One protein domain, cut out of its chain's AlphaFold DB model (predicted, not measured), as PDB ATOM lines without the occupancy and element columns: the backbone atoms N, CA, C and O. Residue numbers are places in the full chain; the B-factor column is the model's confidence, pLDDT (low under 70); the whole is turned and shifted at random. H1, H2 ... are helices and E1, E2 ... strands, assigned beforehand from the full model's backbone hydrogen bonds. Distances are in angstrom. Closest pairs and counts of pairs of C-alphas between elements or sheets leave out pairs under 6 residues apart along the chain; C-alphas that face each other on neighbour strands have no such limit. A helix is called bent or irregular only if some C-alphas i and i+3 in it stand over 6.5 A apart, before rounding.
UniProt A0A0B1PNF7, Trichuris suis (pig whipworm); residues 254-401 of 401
ATOM      1  N   VAL A 254     210.540 202.376 224.771       90.00
ATOM      2  CA  VAL A 254     210.992 201.286 225.640       90.00
ATOM      3  C   VAL A 254     210.159 200.049 225.354       90.00
ATOM      4  O   VAL A 254     208.944 200.032 225.568       90.00
ATOM      5  N   GLN A 255     210.838 198.986 224.938       88.31
ATOM      6  CA  GLN A 255     210.238 197.692 224.670       88.31
ATOM      7  C   GLN A 255     210.821 196.627 225.593       88.31
ATOM      8  O   GLN A 255     212.031 196.523 225.780       88.31
ATOM      9  N   LEU A 256     209.951 195.801 226.163       87.75
ATOM     10  CA  LEU A 256     210.343 194.637 226.946       87.75
ATOM     11  C   LEU A 256     209.286 193.557 226.738       87.75
ATOM     12  O   LEU A 256     208.368 193.378 227.543       87.75
ATOM     13  N   GLY A 257     209.411 192.846 225.618       84.31
ATOM     14  CA  GLY A 257     208.395 191.901 225.161       84.31
ATOM     15  C   GLY A 257     208.117 190.783 226.171       84.31
ATOM     16  O   GLY A 257     206.964 190.461 226.450       84.31
ATOM     17  N   ALA A 258     209.160 190.297 226.852       82.19
ATOM     18  CA  ALA A 258     209.056 189.316 227.934       82.19
ATOM     19  C   ALA A 258     208.148 189.731 229.112       82.19
ATOM     20  O   ALA A 258     207.708 188.866 229.867       82.19
ATOM     21  N   VAL A 259     207.866 191.026 229.299       85.75
ATOM     22  CA  VAL A 259     206.927 191.505 230.334       85.75
ATOM     23  C   VAL A 259     205.640 192.088 229.746       85.75
ATOM     24  O   VAL A 259     204.827 192.647 230.481       85.75
ATOM     25  N   GLY A 260     205.425 191.954 228.435       84.94
ATOM     26  CA  GLY A 260     204.244 192.466 227.745       84.94
ATOM     27  C   GLY A 260     204.266 193.982 227.531       84.94
ATOM     28  O   GLY A 260     203.226 194.631 227.684       84.94
ATOM     29  N   LEU A 261     205.445 194.554 227.259       85.62
ATOM     30  CA  LEU A 261     205.625 195.928 226.777       85.62
ATOM     31  C   LEU A 261     206.089 195.873 225.312       85.62
ATOM     32  O   LEU A 261     207.192 195.395 225.057       85.62
ATOM     33  N   HIS A 262     205.257 196.354 224.383       83.25
ATOM     34  CA  HIS A 262     205.422 196.203 222.922       83.25
ATOM     35  C   HIS A 262     205.336 197.545 222.171       83.25
ATOM     36  O   HIS A 262     204.723 197.637 221.108       83.25
ATOM     37  N   THR A 263     205.877 198.612 222.760       78.25
ATOM     38  CA  THR A 263     205.755 199.975 222.225       78.25
ATOM     39  C   THR A 263     206.378 200.111 220.832       78.25
ATOM     40  O   THR A 263     205.727 200.655 219.940       78.25
ATOM     41  N   ASP A 264     207.588 199.577 220.611       77.12
ATOM     42  CA  ASP A 264     208.296 199.719 219.330       77.12
ATOM     43  C   ASP A 264     207.480 199.134 218.170       77.12
ATOM     44  O   ASP A 264     207.302 199.812 217.160       77.12
ATOM     45  N   ASP A 265     206.948 197.913 218.311       73.75
ATOM     46  CA  ASP A 265     206.153 197.243 217.265       73.75
ATOM     47  C   ASP A 265     204.997 198.107 216.758       73.75
ATOM     48  O   ASP A 265     204.751 198.210 215.553       73.75
ATOM     49  N   GLN A 266     204.284 198.737 217.692       78.75
ATOM     50  CA  GLN A 266     203.125 199.561 217.376       78.75
ATOM     51  C   GLN A 266     203.544 200.834 216.634       78.75
ATOM     52  O   GLN A 266     202.931 201.168 215.618       78.75
ATOM     53  N   VAL A 267     204.617 201.496 217.087       81.19
ATOM     54  CA  VAL A 267     205.163 202.691 216.425       81.19
ATOM     55  C   VAL A 267     205.660 202.374 215.016       81.19
ATOM     56  O   VAL A 267     205.336 203.082 214.064       81.19
ATOM     57  N   ILE A 268     206.430 201.297 214.874       80.56
ATOM     58  CA  ILE A 268     207.014 200.870 213.601       80.56
ATOM     59  C   ILE A 268     205.919 200.644 212.562       80.56
ATOM     60  O   ILE A 268     205.983 201.181 211.456       80.56
ATOM     61  N   ILE A 269     204.892 199.870 212.922       82.88
ATOM     62  CA  ILE A 269     203.778 199.580 212.019       82.88
ATOM     63  C   ILE A 269     203.016 200.865 211.676       82.88
ATOM     64  O   ILE A 269     202.618 201.034 210.524       82.88
ATOM     65  N   GLN A 270     202.839 201.780 212.631       82.62
ATOM     66  CA  GLN A 270     202.193 203.072 212.390       82.62
ATOM     67  C   GLN A 270     202.972 203.941 211.390       82.62
ATOM     68  O   GLN A 270     202.351 204.595 210.561       82.62
ATOM     69  N   PHE A 271     204.308 203.920 211.421       82.81
ATOM     70  CA  PHE A 271     205.150 204.667 210.475       82.81
ATOM     71  C   PHE A 271     205.096 204.112 209.053       82.81
ATOM     72  O   PHE A 271     205.177 204.869 208.085       82.81
ATOM     73  N   VAL A 272     204.973 202.790 208.922       86.75
ATOM     74  CA  VAL A 272     204.847 202.151 207.610       86.75
ATOM     75  C   VAL A 272     203.462 202.377 207.024       86.75
ATOM     76  O   VAL A 272     203.348 202.728 205.851       86.75
ATOM     77  N   ARG A 273     202.412 202.168 207.825       86.25
ATOM     78  CA  ARG A 273     201.020 202.237 207.372       86.25
ATOM     79  C   ARG A 273     200.659 203.597 206.813       86.25
ATOM     80  O   ARG A 273     201.293 204.614 207.106       86.25
ATOM     81  N   ASP A 274     199.614 203.595 205.998       80.62
ATOM     82  CA  ASP A 274     199.135 204.838 205.444       80.62
ATOM     83  C   ASP A 274     198.397 205.711 206.445       80.62
ATOM     84  O   ASP A 274     197.692 205.234 207.332       80.62
ATOM     85  N   THR A 275     198.618 207.008 206.281       73.88
ATOM     86  CA  THR A 275     197.903 208.092 206.947       73.88
ATOM     87  C   THR A 275     197.453 209.069 205.867       73.88
ATOM     88  O   THR A 275     197.936 208.995 204.737       73.88
ATOM     89  N   ASP A 276     196.611 210.042 206.211       69.56
ATOM     90  CA  ASP A 276     196.149 211.081 205.274       69.56
ATOM     91  C   ASP A 276     197.298 211.885 204.624       69.56
ATOM     92  O   ASP A 276     197.096 212.630 203.669       69.56
ATOM     93  N   GLN A 277     198.525 211.749 205.141       68.88
ATOM     94  CA  GLN A 277     199.730 212.419 204.653       68.88
ATOM     95  C   GLN A 277     200.726 211.469 203.968       68.88
ATOM     96  O   GLN A 277     201.839 211.896 203.665       68.88
ATOM     97  N   SER A 278     200.368 210.205 203.724       70.12
ATOM     98  CA  SER A 278     201.282 209.184 203.191       70.12
ATOM     99  C   SER A 278     201.992 209.566 201.905       70.12
ATOM    100  O   SER A 278     203.197 209.365 201.805       70.12
ATOM    101  N   ASP A 279     201.275 210.175 200.963       74.31
ATOM    102  CA  ASP A 279     201.815 210.529 199.646       74.31
ATOM    103  C   ASP A 279     202.866 211.658 199.721       74.31
ATOM    104  O   ASP A 279     203.461 212.059 198.722       74.31
ATOM    105  N   GLN A 280     203.108 212.191 200.922       82.00
ATOM    106  CA  GLN A 280     204.107 213.219 201.192       82.00
ATOM    107  C   GLN A 280     205.436 212.643 201.689       82.00
ATOM    108  O   GLN A 280     206.320 213.432 202.025       82.00
ATOM    109  N   TYR A 281     205.590 211.315 201.773       88.88
ATOM    110  CA  TYR A 281     206.785 210.687 202.336       88.88
ATOM    111  C   TYR A 281     207.276 209.472 201.548       88.88
ATOM    112  O   TYR A 281     206.526 208.533 201.289       88.88
ATOM    113  N   ASP A 282     208.587 209.441 201.314       92.44
ATOM    114  CA  ASP A 282     209.312 208.221 200.970       92.44
ATOM    115  C   ASP A 282     209.736 207.505 202.256       92.44
ATOM    116  O   ASP A 282     210.207 208.132 203.216       92.44
ATOM    117  N   LEU A 283     209.624 206.179 202.265       93.94
ATOM    118  CA  LEU A 283     210.063 205.325 203.358       93.94
ATOM    119  C   LEU A 283     211.412 204.689 203.031       93.94
ATOM    120  O   LEU A 283     211.577 204.013 202.020       93.94
ATOM    121  N   TYR A 284     212.366 204.830 203.943       95.19
ATOM    122  CA  TYR A 284     213.637 204.115 203.903       95.19
ATOM    123  C   TYR A 284     213.701 203.134 205.068       95.19
ATOM    124  O   TYR A 284     213.361 203.480 206.199       95.19
ATOM    125  N   LEU A 285     214.171 201.918 204.804       94.44
ATOM    126  CA  LEU A 285     214.379 200.871 205.800       94.44
ATOM    127  C   LEU A 285     215.776 200.286 205.625       94.44
ATOM    128  O   LEU A 285     216.152 199.887 204.531       94.44
ATOM    129  N   ALA A 286     216.517 200.157 206.718       94.56
ATOM    130  CA  ALA A 286     217.715 199.328 206.774       94.56
ATOM    131  C   ALA A 286     217.445 198.113 207.664       94.56
ATOM    132  O   ALA A 286     216.838 198.259 208.729       94.56
ATOM    133  N   SER A 287     217.922 196.932 207.266       92.44
ATOM    134  CA  SER A 287     217.908 195.747 208.129       92.44
ATOM    135  C   SER A 287     219.097 194.825 207.864       92.44
ATOM    136  O   SER A 287     219.241 194.251 206.787       92.44
ATOM    137  N   GLY A 288     219.933 194.629 208.887       90.62
ATOM    138  CA  GLY A 288     221.027 193.652 208.848       90.62
ATOM    139  C   GLY A 288     220.576 192.184 208.857       90.62
ATOM    140  O   GLY A 288     221.358 191.305 208.507       90.62
ATOM    141  N   TYR A 289     219.331 191.913 209.260       88.81
ATOM    142  CA  TYR A 289     218.763 190.569 209.393       88.81
ATOM    143  C   TYR A 289     217.285 190.593 208.993       88.81
ATOM    144  O   TYR A 289     216.398 190.555 209.846       88.81
ATOM    145  N   PHE A 290     217.016 190.712 207.692       91.31
ATOM    146  CA  PHE A 290     215.653 190.838 207.186       91.31
ATOM    147  C   PHE A 290     214.831 189.570 207.455       91.31
ATOM    148  O   PHE A 290     215.035 188.531 206.837       91.31
ATOM    149  N   ASN A 291     213.922 189.660 208.423       89.50
ATOM    150  CA  ASN A 291     212.977 188.611 208.804       89.50
ATOM    151  C   ASN A 291     211.718 189.277 209.391       89.50
ATOM    152  O   ASN A 291     211.513 189.232 210.612       89.50
ATOM    153  N   PRO A 292     210.948 190.001 208.557       88.62
ATOM    154  CA  PRO A 292     209.804 190.777 209.015       88.62
ATOM    155  C   PRO A 292     208.727 189.865 209.616       88.62
ATOM    156  O   PRO A 292     208.520 188.735 209.171       88.62
ATOM    157  N   THR A 293     207.994 190.366 210.612       86.38
ATOM    158  CA  THR A 293     206.739 189.718 211.024       86.38
ATOM    159  C   THR A 293     205.729 189.810 209.879       86.38
ATOM    160  O   THR A 293     205.807 190.716 209.047       86.38
ATOM    161  N   ARG A 294     204.725 188.925 209.849       86.44
ATOM    162  CA  ARG A 294     203.674 188.986 208.817       86.44
ATOM    163  C   ARG A 294     202.959 190.339 208.796       86.44
ATOM    164  O   ARG A 294     202.788 190.916 207.734       86.44
ATOM    165  N   ALA A 295     202.631 190.882 209.970       87.00
ATOM    166  CA  ALA A 295     202.002 192.197 210.087       87.00
ATOM    167  C   ALA A 295     202.880 193.327 209.523       87.00
ATOM    168  O   ALA A 295     202.361 194.258 208.911       87.00
ATOM    169  N   TYR A 296     204.200 193.241 209.713       88.38
ATOM    170  CA  TYR A 296     205.145 194.224 209.193       88.38
ATOM    171  C   TYR A 296     205.340 194.090 207.676       88.38
ATOM    172  O   TYR A 296     205.302 195.091 206.963       88.38
ATOM    173  N   ALA A 297     205.464 192.860 207.167       91.44
ATOM    174  CA  ALA A 297     205.525 192.590 205.732       91.44
ATOM    175  C   ALA A 297     204.247 193.058 205.017       91.44
ATOM    176  O   ALA A 297     204.334 193.778 204.026       91.44
ATOM    177  N   ASP A 298     203.067 192.733 205.555       91.31
ATOM    178  CA  ASP A 298     201.787 193.193 205.010       91.31
ATOM    179  C   ASP A 298     201.678 194.726 205.047       91.31
ATOM    180  O   ASP A 298     201.193 195.322 204.090       91.31
ATOM    181  N   ALA A 299     202.174 195.393 206.098       91.19
ATOM    182  CA  ALA A 299     202.208 196.855 206.137       91.19
ATOM    183  C   ALA A 299     203.074 197.443 205.006       91.19
ATOM    184  O   ALA A 299     202.633 198.364 204.323       91.19
ATOM    185  N   LEU A 300     204.268 196.886 204.762       93.12
ATOM    186  CA  LEU A 300     205.154 197.317 203.670       93.12
ATOM    187  C   LEU A 300     204.542 197.057 202.284       93.12
ATOM    188  O   LEU A 300     204.696 197.869 201.369       93.12
ATOM    189  N   LEU A 301     203.832 195.938 202.126       93.06
ATOM    190  CA  LEU A 301     203.171 195.544 200.878       93.06
ATOM    191  C   LEU A 301     201.880 196.322 200.594       93.06
ATOM    192  O   LEU A 301     201.480 196.382 199.436       93.06
ATOM    193  N   ASN A 302     201.260 196.926 201.608       91.75
ATOM    194  CA  ASN A 302     199.983 197.628 201.461       91.75
ATOM    195  C   ASN A 302     200.096 199.161 201.500       91.75
ATOM    196  O   ASN A 302     199.121 199.820 201.165       91.75
ATOM    197  N   THR A 303     201.221 199.737 201.935       90.62
ATOM    198  CA  THR A 303     201.392 201.203 201.953       90.62
ATOM    199  C   THR A 303     201.527 201.794 200.547       90.62
ATOM    200  O   THR A 303     202.160 201.183 199.691       90.62
ATOM    201  N   SER A 304     201.004 203.001 200.318       89.44
ATOM    202  CA  SER A 304     201.174 203.766 199.073       89.44
ATOM    203  C   SER A 304     202.572 204.368 198.898       89.44
ATOM    204  O   SER A 304     202.943 204.748 197.789       89.44
ATOM    205  N   LYS A 305     203.374 204.441 199.969       91.31
ATOM    206  CA  LYS A 305     204.695 205.087 199.957       91.31
ATOM    207  C   LYS A 305     205.681 204.379 199.025       91.31
ATOM    208  O   LYS A 305     205.703 203.144 198.931       91.31
ATOM    209  N   HIS A 306     206.574 205.167 198.425       93.25
ATOM    210  CA  HIS A 306     207.796 204.645 197.819       93.25
ATOM    211  C   HIS A 306     208.731 204.152 198.920       93.25
ATOM    212  O   HIS A 306     209.042 204.876 199.864       93.25
ATOM    213  N   CYS A 307     209.158 202.902 198.813       95.19
ATOM    214  CA  CYS A 307     209.865 202.190 199.861       95.19
ATOM    215  C   CYS A 307     211.233 201.731 199.354       95.19
ATOM    216  O   CYS A 307     211.327 200.930 198.425       95.19
ATOM    217  N   HIS A 308     212.294 202.182 200.017       96.25
ATOM    218  CA  HIS A 308     213.677 201.811 199.736       96.25
ATOM    219  C   HIS A 308     214.232 200.962 200.879       96.25
ATOM    220  O   HIS A 308     214.429 201.443 201.996       96.25
ATOM    221  N   LEU A 309     214.486 199.688 200.606       96.12
ATOM    222  CA  LEU A 309     214.965 198.715 201.577       96.12
ATOM    223  C   LEU A 309     216.446 198.419 201.311       96.12
ATOM    224  O   LEU A 309     216.805 197.938 200.237       96.12
ATOM    225  N   LEU A 310     217.299 198.679 202.299       96.62
ATOM    226  CA  LEU A 310     218.714 198.319 202.310       96.62
ATOM    227  C   LEU A 310     218.939 197.120 203.235       96.62
ATOM    228  O   LEU A 310     218.800 197.215 204.459       96.62
ATOM    229  N   LEU A 311     219.298 195.987 202.646       95.75
ATOM    230  CA  LEU A 311     219.468 194.709 203.332       95.75
ATOM    231  C   LEU A 311     220.947 194.304 203.361       95.75
ATOM    232  O   LEU A 311     221.739 194.779 202.557       95.75
ATOM    233  N   ALA A 312     221.352 193.427 204.278       94.12
ATOM    234  CA  ALA A 312     222.686 192.827 204.200       94.12
ATOM    235  C   ALA A 312     222.770 191.876 202.996       94.12
ATOM    236  O   ALA A 312     221.924 190.990 202.884       94.12
ATOM    237  N   SER A 313     223.822 191.980 202.176       93.69
ATOM    238  CA  SER A 313     224.164 190.887 201.261       93.69
ATOM    239  C   SER A 313     224.541 189.626 202.044       93.69
ATOM    240  O   SER A 313     224.866 189.671 203.241       93.69
ATOM    241  N   ARG A 314     224.558 188.481 201.357       91.50
ATOM    242  CA  ARG A 314     224.991 187.209 201.948       91.50
ATOM    243  C   ARG A 314     226.407 187.305 202.525       91.50
ATOM    244  O   ARG A 314     226.639 186.826 203.634       91.50
ATOM    245  N   GLU A 315     227.323 187.926 201.791       91.81
ATOM    246  CA  GLU A 315     228.740 188.093 202.134       91.81
ATOM    247  C   GLU A 315     228.941 189.074 203.296       91.81
ATOM    248  O   GLU A 315     229.839 188.888 204.113       91.81
ATOM    249  N   SER A 316     228.062 190.074 203.419       93.94
ATOM    250  CA  SER A 316     228.093 191.058 204.510       93.94
ATOM    251  C   SER A 316     227.345 190.591 205.765       93.94
ATOM    252  O   SER A 316     227.237 191.332 206.749       93.94
ATOM    253  N   ASN A 317     226.801 189.372 205.775       90.81
ATOM    254  CA  ASN A 317     226.125 188.820 206.941       90.81
ATOM    255  C   ASN A 317     227.142 188.422 208.027       90.81
ATOM    256  O   ASN A 317     228.148 187.775 207.751       90.81
ATOM    257  N   GLY A 318     226.851 188.721 209.298       86.94
ATOM    258  CA  GLY A 318     227.741 188.373 210.421       86.94
ATOM    259  C   GLY A 318     228.015 186.872 210.620       86.94
ATOM    260  O   GLY A 318     228.919 186.523 211.373       86.94
ATOM    261  N   PHE A 319     227.242 185.991 209.977       85.94
ATOM    262  CA  PHE A 319     227.441 184.538 209.992       85.94
ATOM    263  C   PHE A 319     228.051 183.991 208.693       85.94
ATOM    264  O   PHE A 319     228.189 182.772 208.546       85.94
ATOM    265  N   TYR A 320     228.416 184.856 207.745       85.94
ATOM    266  CA  TYR A 320     229.087 184.433 206.522       85.94
ATOM    267  C   TYR A 320     230.421 183.743 206.851       85.94
ATOM    268  O   TYR A 320     231.181 184.193 207.705       85.94
ATOM    269  N   GLY A 321     230.674 182.587 206.233       84.81
ATOM    270  CA  GLY A 321     231.860 181.770 206.519       84.81
ATOM    271  C   GLY A 321     231.871 181.065 207.887       84.81
ATOM    272  O   GLY A 321     232.853 180.398 208.216       84.81
ATOM    273  N   ALA A 322     230.800 181.158 208.688       85.94
ATOM    274  CA  ALA A 322     230.709 180.440 209.960       85.94
ATOM    275  C   ALA A 322     230.733 178.909 209.762       85.94
ATOM    276  O   ALA A 322     230.350 178.385 208.718       85.94
ATOM    277  N   LYS A 323     231.161 178.170 210.794       80.56
ATOM    278  CA  LYS A 323     231.211 176.696 210.788       80.56
ATOM    279  C   LYS A 323     229.937 176.072 211.376       80.56
ATOM    280  O   LYS A 323     229.263 176.672 212.216       80.56
ATOM    281  N   GLY A 324     229.645 174.833 210.977       83.94
ATOM    282  CA  GLY A 324     228.487 174.068 211.454       83.94
ATOM    283  C   GLY A 324     227.150 174.667 211.006       83.94
ATOM    284  O   GLY A 324     227.072 175.309 209.960       83.94
ATOM    285  N   PHE A 325     226.099 174.487 211.813       78.44
ATOM    286  CA  PHE A 325     224.744 174.964 211.490       78.44
ATOM    287  C   PHE A 325     224.670 176.483 211.257       78.44
ATOM    288  O   PHE A 325     223.896 176.946 210.427       78.44
ATOM    289  N   SER A 326     225.528 177.271 211.915       81.38
ATOM    290  CA  SER A 326     225.568 178.729 211.743       81.38
ATOM    291  C   SER A 326     225.899 179.171 210.312       81.38
ATOM    292  O   SER A 326     225.502 180.265 209.928       81.38
ATOM    293  N   ARG A 327     226.539 178.315 209.499       86.12
ATOM    294  CA  ARG A 327     226.769 178.572 208.067       86.12
ATOM    295  C   ARG A 327     225.468 178.752 207.279       86.12
ATOM    296  O   ARG A 327     225.475 179.408 206.247       86.12
ATOM    297  N   GLN A 328     224.368 178.169 207.756       86.12
ATOM    298  CA  GLN A 328     223.062 178.226 207.094       86.12
ATOM    299  C   GLN A 328     222.304 179.522 207.384       86.12
ATOM    300  O   GLN A 328     221.376 179.864 206.661       86.12
ATOM    301  N   VAL A 329     222.702 180.280 208.410       86.06
ATOM    302  CA  VAL A 329     221.981 181.485 208.840       86.06
ATOM    303  C   VAL A 329     221.849 182.532 207.722       86.06
ATOM    304  O   VAL A 329     220.733 183.006 207.515       86.06
ATOM    305  N   PRO A 330     222.901 182.866 206.944       86.56
ATOM    306  CA  PRO A 330     222.750 183.776 205.807       86.56
ATOM    307  C   PRO A 330     221.756 183.260 204.756       86.56
ATOM    308  O   PRO A 330     220.995 184.049 204.206       86.56
ATOM    309  N   HIS A 331     221.715 181.945 204.515       87.50
ATOM    310  CA  HIS A 331     220.782 181.335 203.562       87.50
ATOM    311  C   HIS A 331     219.324 181.425 204.034       87.50
ATOM    312  O   HIS A 331     218.444 181.669 203.216       87.50
ATOM    313  N   ILE A 332     219.075 181.286 205.340       88.56
ATOM    314  CA  ILE A 332     217.737 181.444 205.932       88.56
ATOM    315  C   ILE A 332     217.241 182.888 205.785       88.56
ATOM    316  O   ILE A 332     216.097 183.121 205.414       88.56
ATOM    317  N   TYR A 333     218.088 183.886 206.043       90.25
ATOM    318  CA  TYR A 333     217.675 185.278 205.830       90.25
ATOM    319  C   TYR A 333     217.424 185.578 204.355       90.25
ATOM    320  O   TYR A 333     216.455 186.252 204.021       90.25
ATOM    321  N   LEU A 334     218.250 185.020 203.470       90.38
ATOM    322  CA  LEU A 334     218.053 185.156 202.036       90.38
ATOM    323  C   LEU A 334     216.728 184.519 201.572       90.38
ATOM    324  O   LEU A 334     216.068 185.088 200.708       90.38
ATOM    325  N   SER A 335     216.283 183.403 202.167       92.56
ATOM    326  CA  SER A 335     214.968 182.833 201.833       92.56
ATOM    327  C   SER A 335     213.816 183.765 202.210       92.56
ATOM    328  O   SER A 335     212.902 183.926 201.409       92.56
ATOM    329  N   TYR A 336     213.885 184.460 203.352       92.94
ATOM    330  CA  TYR A 336     212.877 185.473 203.700       92.94
ATOM    331  C   TYR A 336     212.845 186.646 202.714       92.94
ATOM    332  O   TYR A 336     211.774 187.177 202.425       92.94
ATOM    333  N   VAL A 337     214.004 187.048 202.179       94.19
ATOM    334  CA  VAL A 337     214.071 188.070 201.122       94.19
ATOM    335  C   VAL A 337     213.408 187.564 199.841       94.19
ATOM    336  O   VAL A 337     212.611 188.292 199.253       94.19
ATOM    337  N   TYR A 338     213.674 186.320 199.430       94.38
ATOM    338  CA  TYR A 338     213.032 185.722 198.255       94.38
ATOM    339  C   TYR A 338     211.513 185.611 198.401       94.38
ATOM    340  O   TYR A 338     210.787 185.972 197.476       94.38
ATOM    341  N   ASP A 339     211.023 185.162 199.557       94.56
ATOM    342  CA  ASP A 339     209.585 185.078 199.828       94.56
ATOM    343  C   ASP A 339     208.923 186.458 199.713       94.56
ATOM    344  O   ASP A 339     207.893 186.606 199.051       94.56
ATOM    345  N   PHE A 340     209.568 187.486 200.271       95.94
ATOM    346  CA  PHE A 340     209.084 188.860 200.191       95.94
ATOM    347  C   PHE A 340     209.124 189.417 198.760       95.94
ATOM    348  O   PHE A 340     208.157 190.033 198.325       95.94
ATOM    349  N   LEU A 341     210.180 189.154 197.983       95.50
ATOM    350  CA  LEU A 341     210.239 189.512 196.558       95.50
ATOM    351  C   LEU A 341     209.109 188.844 195.759       95.50
ATOM    352  O   LEU A 341     208.471 189.489 194.927       95.50
ATOM    353  N   ASN A 342     208.807 187.577 196.048       96.12
ATOM    354  CA  ASN A 342     207.686 186.874 195.430       96.12
ATOM    355  C   ASN A 342     206.337 187.494 195.816       96.12
ATOM    356  O   ASN A 342     205.419 187.504 194.997       96.12
ATOM    357  N   ASP A 343     206.175 187.980 197.050       96.00
ATOM    358  CA  ASP A 343     204.985 188.736 197.458       96.00
ATOM    359  C   ASP A 343     204.879 190.085 196.731       96.00
ATOM    360  O   ASP A 343     203.783 190.447 196.302       96.00
ATOM    361  N   ILE A 344     205.996 190.800 196.543       96.19
ATOM    362  CA  ILE A 344     206.038 192.060 195.782       96.19
ATOM    363  C   ILE A 344     205.508 191.831 194.368       96.19
ATOM    364  O   ILE A 344     204.597 192.539 193.947       96.19
ATOM    365  N   VAL A 345     206.031 190.818 193.669       96.44
ATOM    366  CA  VAL A 345     205.614 190.487 192.297       96.44
ATOM    367  C   VAL A 345     204.153 190.050 192.246       96.44
ATOM    368  O   VAL A 345     203.396 190.530 191.408       96.44
ATOM    369  N   ARG A 346     203.725 189.173 193.163       96.31
ATOM    370  CA  ARG A 346     202.334 188.690 193.209       96.31
ATOM    371  C   ARG A 346     201.316 189.801 193.453       96.31
ATOM    372  O   ARG A 346     200.170 189.657 193.038       96.31
ATOM    373  N   ARG A 347     201.709 190.869 194.148       95.19
ATOM    374  CA  ARG A 347     200.845 192.011 194.470       95.19
ATOM    375  C   ARG A 347     201.056 193.213 193.545       95.19
ATOM    376  O   ARG A 347     200.473 194.256 193.815       95.19
ATOM    377  N   ASP A 348     201.875 193.085 192.503       95.31
ATOM    378  CA  ASP A 348     202.219 194.162 191.562       95.31
ATOM    379  C   ASP A 348     202.793 195.429 192.236       95.31
ATOM    380  O   ASP A 348     202.439 196.568 191.932       95.31
ATOM    381  N   GLN A 349     203.679 195.240 193.219       96.00
ATOM    382  CA  GLN A 349     204.248 196.327 194.028       96.00
ATOM    383  C   GLN A 349     205.664 196.755 193.581       96.00
ATOM    384  O   GLN A 349     206.296 197.592 194.231       96.00
ATOM    385  N   GLN A 350     206.181 196.208 192.471       95.56
ATOM    386  CA  GLN A 350     207.546 196.461 191.970       95.56
ATOM    387  C   GLN A 350     207.809 197.943 191.658       95.56
ATOM    388  O   GLN A 350     208.944 198.398 191.737       95.56
ATOM    389  N   HIS A 351     206.768 198.701 191.304       94.31
ATOM    390  CA  HIS A 351     206.875 200.110 190.919       94.31
ATOM    391  C   HIS A 351     207.244 201.045 192.086       94.31
ATOM    392  O   HIS A 351     207.664 202.178 191.854       94.31
ATOM    393  N   ARG A 352     207.099 200.589 193.339       93.88
ATOM    394  CA  ARG A 352     207.349 201.407 194.538       93.88
ATOM    395  C   ARG A 352     208.287 200.779 195.565       93.88
ATOM    396  O   ARG A 352     208.841 201.513 196.375       93.88
ATOM    397  N   LEU A 353     208.464 199.454 195.559       95.88
ATOM    398  CA  LEU A 353     209.360 198.747 196.480       95.88
ATOM    399  C   LEU A 353     210.706 198.464 195.807       95.88
ATOM    400  O   LEU A 353     210.819 197.559 194.984       95.88
ATOM    401  N   LEU A 354     211.740 199.206 196.207       95.75
ATOM    402  CA  LEU A 354     213.119 198.983 195.786       95.75
ATOM    403  C   LEU A 354     213.900 198.264 196.887       95.75
ATOM    404  O   LEU A 354     214.095 198.809 197.972       95.75
ATOM    405  N   LEU A 355     214.395 197.063 196.590       96.38
ATOM    406  CA  LEU A 355     215.290 196.315 197.472       96.38
ATOM    407  C   LEU A 355     216.727 196.419 196.955       96.38
ATOM    408  O   LEU A 355     216.996 196.192 195.778       96.38
ATOM    409  N   THR A 356     217.646 196.748 197.853       96.44
ATOM    410  CA  THR A 356     219.084 196.862 197.590       96.44
ATOM    411  C   THR A 356     219.866 196.114 198.656       96.44
ATOM    412  O   THR A 356     219.426 196.002 199.802       96.44
ATOM    413  N   GLU A 357     221.040 195.615 198.290       95.88
ATOM    414  CA  GLU A 357     221.935 194.934 199.217       95.88
ATOM    415  C   GLU A 357     223.168 195.790 199.511       95.88
ATOM    416  O   GLU A 357     223.800 196.351 198.618       95.88
ATOM    417  N   TYR A 358     223.541 195.856 200.785       96.25
ATOM    418  CA  TYR A 358     224.847 196.315 201.212       96.25
ATOM    419  C   TYR A 358     225.860 195.197 200.973       96.25
ATOM    420  O   TYR A 358     225.765 194.130 201.585       96.25
ATOM    421  N   ALA A 359     226.860 195.478 200.143       94.69
ATOM    422  CA  ALA A 359     228.003 194.614 199.902       94.69
ATOM    423  C   ALA A 359     229.295 195.427 200.018       94.69
ATOM    424  O   ALA A 359     229.468 196.437 199.335       94.69
ATOM    425  N   ARG A 360     230.200 194.996 200.900       94.81
ATOM    426  CA  ARG A 360     231.537 195.584 201.022       94.81
ATOM    427  C   ARG A 360     232.522 194.545 201.544       94.81
ATOM    428  O   ARG A 360     232.342 194.014 202.638       94.81
ATOM    429  N   ASP A 361     233.580 194.300 200.782       93.62
ATOM    430  CA  ASP A 361     234.571 193.269 201.094       93.62
ATOM    431  C   ASP A 361     235.230 193.486 202.456       93.62
ATOM    432  O   ASP A 361     235.712 194.573 202.771       93.62
ATOM    433  N   GLY A 362     235.245 192.432 203.274       92.50
ATOM    434  CA  GLY A 362     235.804 192.462 204.626       92.50
ATOM    435  C   GLY A 362     234.946 193.198 205.662       92.50
ATOM    436  O   GLY A 362     235.384 193.339 206.804       92.50
ATOM    437  N   TRP A 363     233.740 193.650 205.299       96.00
ATOM    438  CA  TRP A 363     232.803 194.318 206.202       96.00
ATOM    439  C   TRP A 363     231.557 193.476 206.447       96.00
ATOM    440  O   TRP A 363     231.118 192.711 205.596       96.00
ATOM    441  N   THR A 364     230.940 193.668 207.613       95.38
ATOM    442  CA  THR A 364     229.606 193.124 207.897       95.38
ATOM    443  C   THR A 364     228.590 194.241 208.103       95.38
ATOM    444  O   THR A 364     228.933 195.316 208.594       95.38
ATOM    445  N   PHE A 365     227.332 193.993 207.743       95.06
ATOM    446  CA  PHE A 365     226.238 194.955 207.856       95.06
ATOM    447  C   PHE A 365     225.318 194.616 209.027       95.06
ATOM    448  O   PHE A 365     224.847 193.487 209.170       95.06
ATOM    449  N   HIS A 366     225.072 195.600 209.886       94.25
ATOM    450  CA  HIS A 366     224.225 195.462 211.066       94.25
ATOM    451  C   HIS A 366     223.400 196.718 211.363       94.25
ATOM    452  O   HIS A 366     222.751 196.794 212.403       94.25
ATOM    453  N   ALA A 367     223.384 197.702 210.468       92.31
ATOM    454  CA  ALA A 367     222.496 198.842 210.617       92.31
ATOM    455  C   ALA A 367     221.034 198.383 210.515       92.31
ATOM    456  O   ALA A 367     220.678 197.553 209.675       92.31
ATOM    457  N   LYS A 368     220.175 198.935 211.372       90.56
ATOM    458  CA  LYS A 368     218.720 198.810 211.238       90.56
ATOM    459  C   LYS A 368     218.081 200.129 211.539       90.56
ATOM    460  O   LYS A 368     218.535 200.734 212.502       90.56
ATOM    461  N   GLY A 369     217.053 200.523 210.797       91.81
ATOM    462  CA  GLY A 369     216.311 201.757 211.035       91.81
ATOM    463  C   GLY A 369     215.222 202.044 210.035       91.81
ATOM    464  O   GLY A 369     215.244 201.476 208.951       91.81
ATOM    465  N   ILE A 370     214.333 202.964 210.398       92.12
ATOM    466  CA  ILE A 370     213.266 203.466 209.533       92.12
ATOM    467  C   ILE A 370     213.402 204.978 209.440       92.12
ATOM    468  O   ILE A 370     213.632 205.637 210.458       92.12
ATOM    469  N   TRP A 371     213.247 205.516 208.237       93.00
ATOM    470  CA  TRP A 371     213.199 206.950 208.002       93.00
ATOM    471  C   TRP A 371     212.022 207.285 207.102       93.00
ATOM    472  O   TRP A 371     211.795 206.601 206.105       93.00
ATOM    473  N   LEU A 372     211.308 208.354 207.439       91.44
ATOM    474  CA  LEU A 372     210.339 208.975 206.546       91.44
ATOM    475  C   LEU A 372     210.937 210.293 206.077       91.44
ATOM    476  O   LEU A 372     211.210 211.189 206.883       91.44
ATOM    477  N   ARG A 373     211.171 210.379 204.771       90.50
ATOM    478  CA  ARG A 373     211.684 211.573 204.115       90.50
ATOM    479  C   ARG A 373     210.536 212.265 203.411       90.50
ATOM    480  O   ARG A 373     209.928 211.681 202.521       90.50
ATOM    481  N   GLY A 374     210.281 213.508 203.788       86.94
ATOM    482  CA  GLY A 374     209.309 214.338 203.102       86.94
ATOM    483  C   GLY A 374     209.630 214.524 201.619       86.94
ATOM    484  O   GLY A 374     210.780 214.772 201.262       86.94
ATOM    485  N   THR A 375     208.619 214.439 200.759       82.12
ATOM    486  CA  THR A 375     208.732 214.739 199.320       82.12
ATOM    487  C   THR A 375     208.663 216.243 199.028       82.12
ATOM    488  O   THR A 375     208.959 216.673 197.915       82.12
ATOM    489  N   LYS A 376     208.312 217.057 200.032       81.06
ATOM    490  CA  LYS A 376     208.295 218.528 199.998       81.06
ATOM    491  C   LYS A 376     209.387 219.098 200.908       81.06
ATOM    492  O   LYS A 376     209.755 218.460 201.891       81.06
ATOM    493  N   SER A 377     209.867 220.307 200.608       72.88
ATOM    494  CA  SER A 377     210.968 220.964 201.341       72.88
ATOM    495  C   SER A 377     210.691 221.170 202.831       72.88
ATOM    496  O   SER A 377     211.605 221.048 203.639       72.88
ATOM    497  N   ASP A 378     209.436 221.446 203.184       77.31
ATOM    498  CA  ASP A 378     209.048 221.845 204.545       77.31
ATOM    499  C   ASP A 378     208.518 220.665 205.374       77.31
ATOM    500  O   ASP A 378     208.068 220.826 206.511       77.31
ATOM    501  N   SER A 379     208.530 219.461 204.799       78.69
ATOM    502  CA  SER A 379     208.058 218.263 205.476       78.69
ATOM    503  C   SER A 379     209.059 217.835 206.560       78.69
ATOM    504  O   SER A 379     210.255 217.715 206.281       78.69
ATOM    505  N   PRO A 380     208.598 217.548 207.789       81.06
ATOM    506  CA  PRO A 380     209.468 217.081 208.862       81.06
ATOM    507  C   PRO A 380     210.114 215.734 208.520       81.06
ATOM    508  O   PRO A 380     209.508 214.875 207.885       81.06
ATOM    509  N   TYR A 381     211.338 215.521 208.994       87.25
ATOM    510  CA  TYR A 381     212.010 214.229 208.882       87.25
ATOM    511  C   TYR A 381     211.700 213.374 210.103       87.25
ATOM    512  O   TYR A 381     211.837 213.830 211.238       87.25
ATOM    513  N   TYR A 382     211.362 212.106 209.878       90.31
ATOM    514  CA  TYR A 382     211.211 211.143 210.964       90.31
ATOM    515  C   TYR A 382     212.295 210.084 210.891       90.31
ATOM    516  O   TYR A 382     212.578 209.551 209.821       90.31
ATOM    517  N   THR A 383     212.884 209.763 212.040       91.56
ATOM    518  CA  THR A 383     213.912 208.730 212.168       91.56
ATOM    519  C   THR A 383     213.596 207.853 213.367       91.56
ATOM    520  O   THR A 383     213.437 208.362 214.470       91.56
ATOM    521  N   ILE A 384     213.565 206.538 213.161       91.19
ATOM    522  CA  ILE A 384     213.550 205.545 214.239       91.19
ATOM    523  C   ILE A 384     214.945 204.935 214.336       91.19
ATOM    524  O   ILE A 384     215.479 204.404 213.343       91.19
ATOM    525  N   ILE A 385     215.551 205.000 215.525       88.69
ATOM    526  CA  ILE A 385     216.872 204.433 215.770       88.69
ATOM    527  C   ILE A 385     217.049 203.777 217.123       88.69
ATOM    528  O   ILE A 385     217.037 204.406 218.163       88.69
ATOM    529  N   GLY A 386     217.392 202.495 217.070       82.69
ATOM    530  CA  GLY A 386     217.632 201.727 218.264       82.69
ATOM    531  C   GLY A 386     218.243 200.382 217.986       82.69
ATOM    532  O   GLY A 386     218.823 200.104 216.932       82.69
ATOM    533  N   SER A 387     218.059 199.522 218.973       77.94
ATOM    534  CA  SER A 387     218.566 198.164 218.946       77.94
ATOM    535  C   SER A 387     217.585 197.151 218.355       77.94
ATOM    536  O   SER A 387     217.915 195.965 218.287       77.94
ATOM    537  N   SER A 388     216.404 197.599 217.933       77.88
ATOM    538  CA  SER A 388     215.385 196.766 217.308       77.88
ATOM    539  C   SER A 388     215.824 196.231 215.942       77.88
ATOM    540  O   SER A 388     216.403 196.942 215.122       77.88
ATOM    541  N   ASN A 389     215.559 194.943 215.702       69.38
ATOM    542  CA  ASN A 389     215.888 194.265 214.442       69.38
ATOM    543  C   ASN A 389     214.728 194.284 213.429       69.38
ATOM    544  O   ASN A 389     214.883 193.734 212.342       69.38
ATOM    545  N   PHE A 390     213.578 194.878 213.777       72.06
ATOM    546  CA  PHE A 390     212.365 194.915 212.937       72.06
ATOM    547  C   PHE A 390     211.906 193.523 212.461       72.06
ATOM    548  O   PHE A 390     211.394 193.363 211.357       72.06
ATOM    549  N   GLY A 391     212.120 192.497 213.291       67.69
ATOM    550  CA  GLY A 391     211.826 191.107 212.955       67.69
ATOM    551  C   GLY A 391     211.281 190.306 214.130       67.69
ATOM    552  O   GLY A 391     211.092 190.834 215.223       67.69
ATOM    553  N   ASN A 392     211.057 189.009 213.917       59.91
ATOM    554  CA  ASN A 392     210.294 188.145 214.834       59.91
ATOM    555  C   ASN A 392     210.786 188.106 216.301       59.91
ATOM    556  O   ASN A 392     209.992 187.836 217.199       59.91
ATOM    557  N   CYS A 393     212.056 188.418 216.577       58.03
ATOM    558  CA  CYS A 393     212.609 188.449 217.940       58.03
ATOM    559  C   CYS A 393     212.291 189.733 218.733       58.03
ATOM    560  O   CYS A 393     212.700 189.851 219.886       58.03
ATOM    561  N   ILE A 394     211.614 190.723 218.147       56.25
ATOM    562  CA  ILE A 394     211.183 191.926 218.877       56.25
ATOM    563  C   ILE A 394     210.259 191.560 220.045       56.25
ATOM    564  O   ILE A 394     210.418 192.091 221.144       56.25
ATOM    565  N   SER A 395     209.325 190.635 219.820       56.75
ATOM    566  CA  SER A 395     208.225 190.332 220.743       56.75
ATOM    567  C   SER A 395     208.671 189.776 222.098       56.75
ATOM    568  O   SER A 395     207.858 189.675 223.015       56.75
ATOM    569  N   THR A 396     209.955 189.446 222.258       61.81
ATOM    570  CA  THR A 396     210.514 188.863 223.482       61.81
ATOM    571  C   THR A 396     211.655 189.672 224.108       61.81
ATOM    572  O   THR A 396     211.929 189.509 225.297       61.81
ATOM    573  N   ASN A 397     212.312 190.568 223.365       72.19
ATOM    574  CA  ASN A 397     213.540 191.242 223.804       72.19
ATOM    575  C   ASN A 397     213.301 192.519 224.632       72.19
ATOM    576  O   ASN A 397     212.263 193.169 224.515       72.19
ATOM    577  N   ALA A 398     214.304 192.900 225.438       69.38
ATOM    578  CA  ALA A 398     214.400 194.221 226.070       69.38
ATOM    579  C   ALA A 398     215.174 195.186 225.164       69.38
ATOM    580  O   ALA A 398     216.372 194.993 224.950       69.38
ATOM    581  N   GLN A 399     214.534 196.210 224.618       77.12
ATOM    582  CA  GLN A 399     215.103 197.095 223.601       77.12
ATOM    583  C   GLN A 399     214.684 198.543 223.833       77.12
ATOM    584  O   GLN A 399     213.734 198.824 224.562       77.12
ATOM    585  N   VAL A 400     215.449 199.448 223.227       71.81
ATOM    586  CA  VAL A 400     215.128 200.872 223.151       71.81
ATOM    587  C   VAL A 400     215.334 201.324 221.713       71.81
ATOM    588  O   VAL A 400     216.316 200.892 221.084       71.81
ATOM    589  N   SER A 401     214.419 202.172 221.243       75.25
ATOM    590  CA  SER A 401     214.405 202.784 219.910       75.25
ATOM    591  C   SER A 401     214.097 204.274 219.922       75.25
ATOM    592  O   SER A 401     213.681 204.785 220.992       75.25
TER     593      SER A 401
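This is residues 254 to 401 of the 401 residues of a protein of Trichuris suis (pig whipworm) (UniProt A0A0B1PNF7). A twisted sheet of five strands has two helices over one face, H1 on the E5 side and H3 on the E4 and E3 side, while the short helix H2 touches both of them and only grazes the sheet with its residues 300 to 301. H1 leads to this sheet from a small head, where the short strands E1 and E7 pair beside H4. The printed part has 148 residues, with four named helices and seven named strands in the order E1 H1 E2 H2 E3 H3 E4 E5 E6 H4 E7. The mixed sheet runs E4 E3 E2 E5 E6, and the class is mixed, helices and strands. The whole is compact, with a radius of gyration of the C-alphas of 15.7 A and spans of 50 by 39 by 29 A.

E1, residues 254 to 256, begins at C-alpha 254 (210.992, 201.286, 225.640). H1 is residues 263 to 272, 14.8 A long; E2 is 281 to 287, 19.5 A; H2 is 294 to 302, 11.9 A; E3 is 307 to 312, 16.5 A. H3, residues 324 to 346, spans 35.1 A from C-alpha 324 (228.487, 174.068, 211.454). E4 is 353 to 358, 16.4 A; E5 is 368 to 374, 19.9 A; E6 is 382 to 384; H4 is 392 to 396. E7, residues 398 to 400, ends at C-alpha 400 (215.128, 200.872, 223.151). H3 and H4 are irregular, but only just: C-alphas 327 and 330 are 7.0 A apart, C-alphas 392 and 395 6.6 A.

E3 is parallel to E2, with N 308 and O 283 2.8 A apart, and to E4, with N 356 and O 309 2.8 A apart. E2 and E5 are antiparallel, with N 284 and O 371 2.9 A apart; E5 and E6 form a hairpin, with N 384 and O 370 2.8 A apart. E2, H2, E3 and E3, H3, E4 are strand-helix-strand units, parallel neighbours joined through a helix, with right-handed crossovers. H1 is on the sheet at a height of 10.7 A. H2 only grazes the sheet with residues 300 to 301. H1 and H2 touch, C-alphas 272 and 299 being closest at 6.1 A, at a shallow tilt of 20 degrees. E1 and E7 are antiparallel, with N 399 and O 255 2.8 A apart. Every O i to N i+4 pair is within hydrogen-bond range in H1 and H2; H3 has 15 of 19, and H4 0 of 1, with 0 of 2 O i to N i+3 pairs.

The C-alphas farthest apart, of Gly 324 and Asp 378, are 52.0 A apart. The printed part has no cut; the link E3 to H3, 11 residues, is long. The mean pLDDT of the printed part is 86.8; residues 276 to 277, 389, 391 to 396 and 398 are under 70.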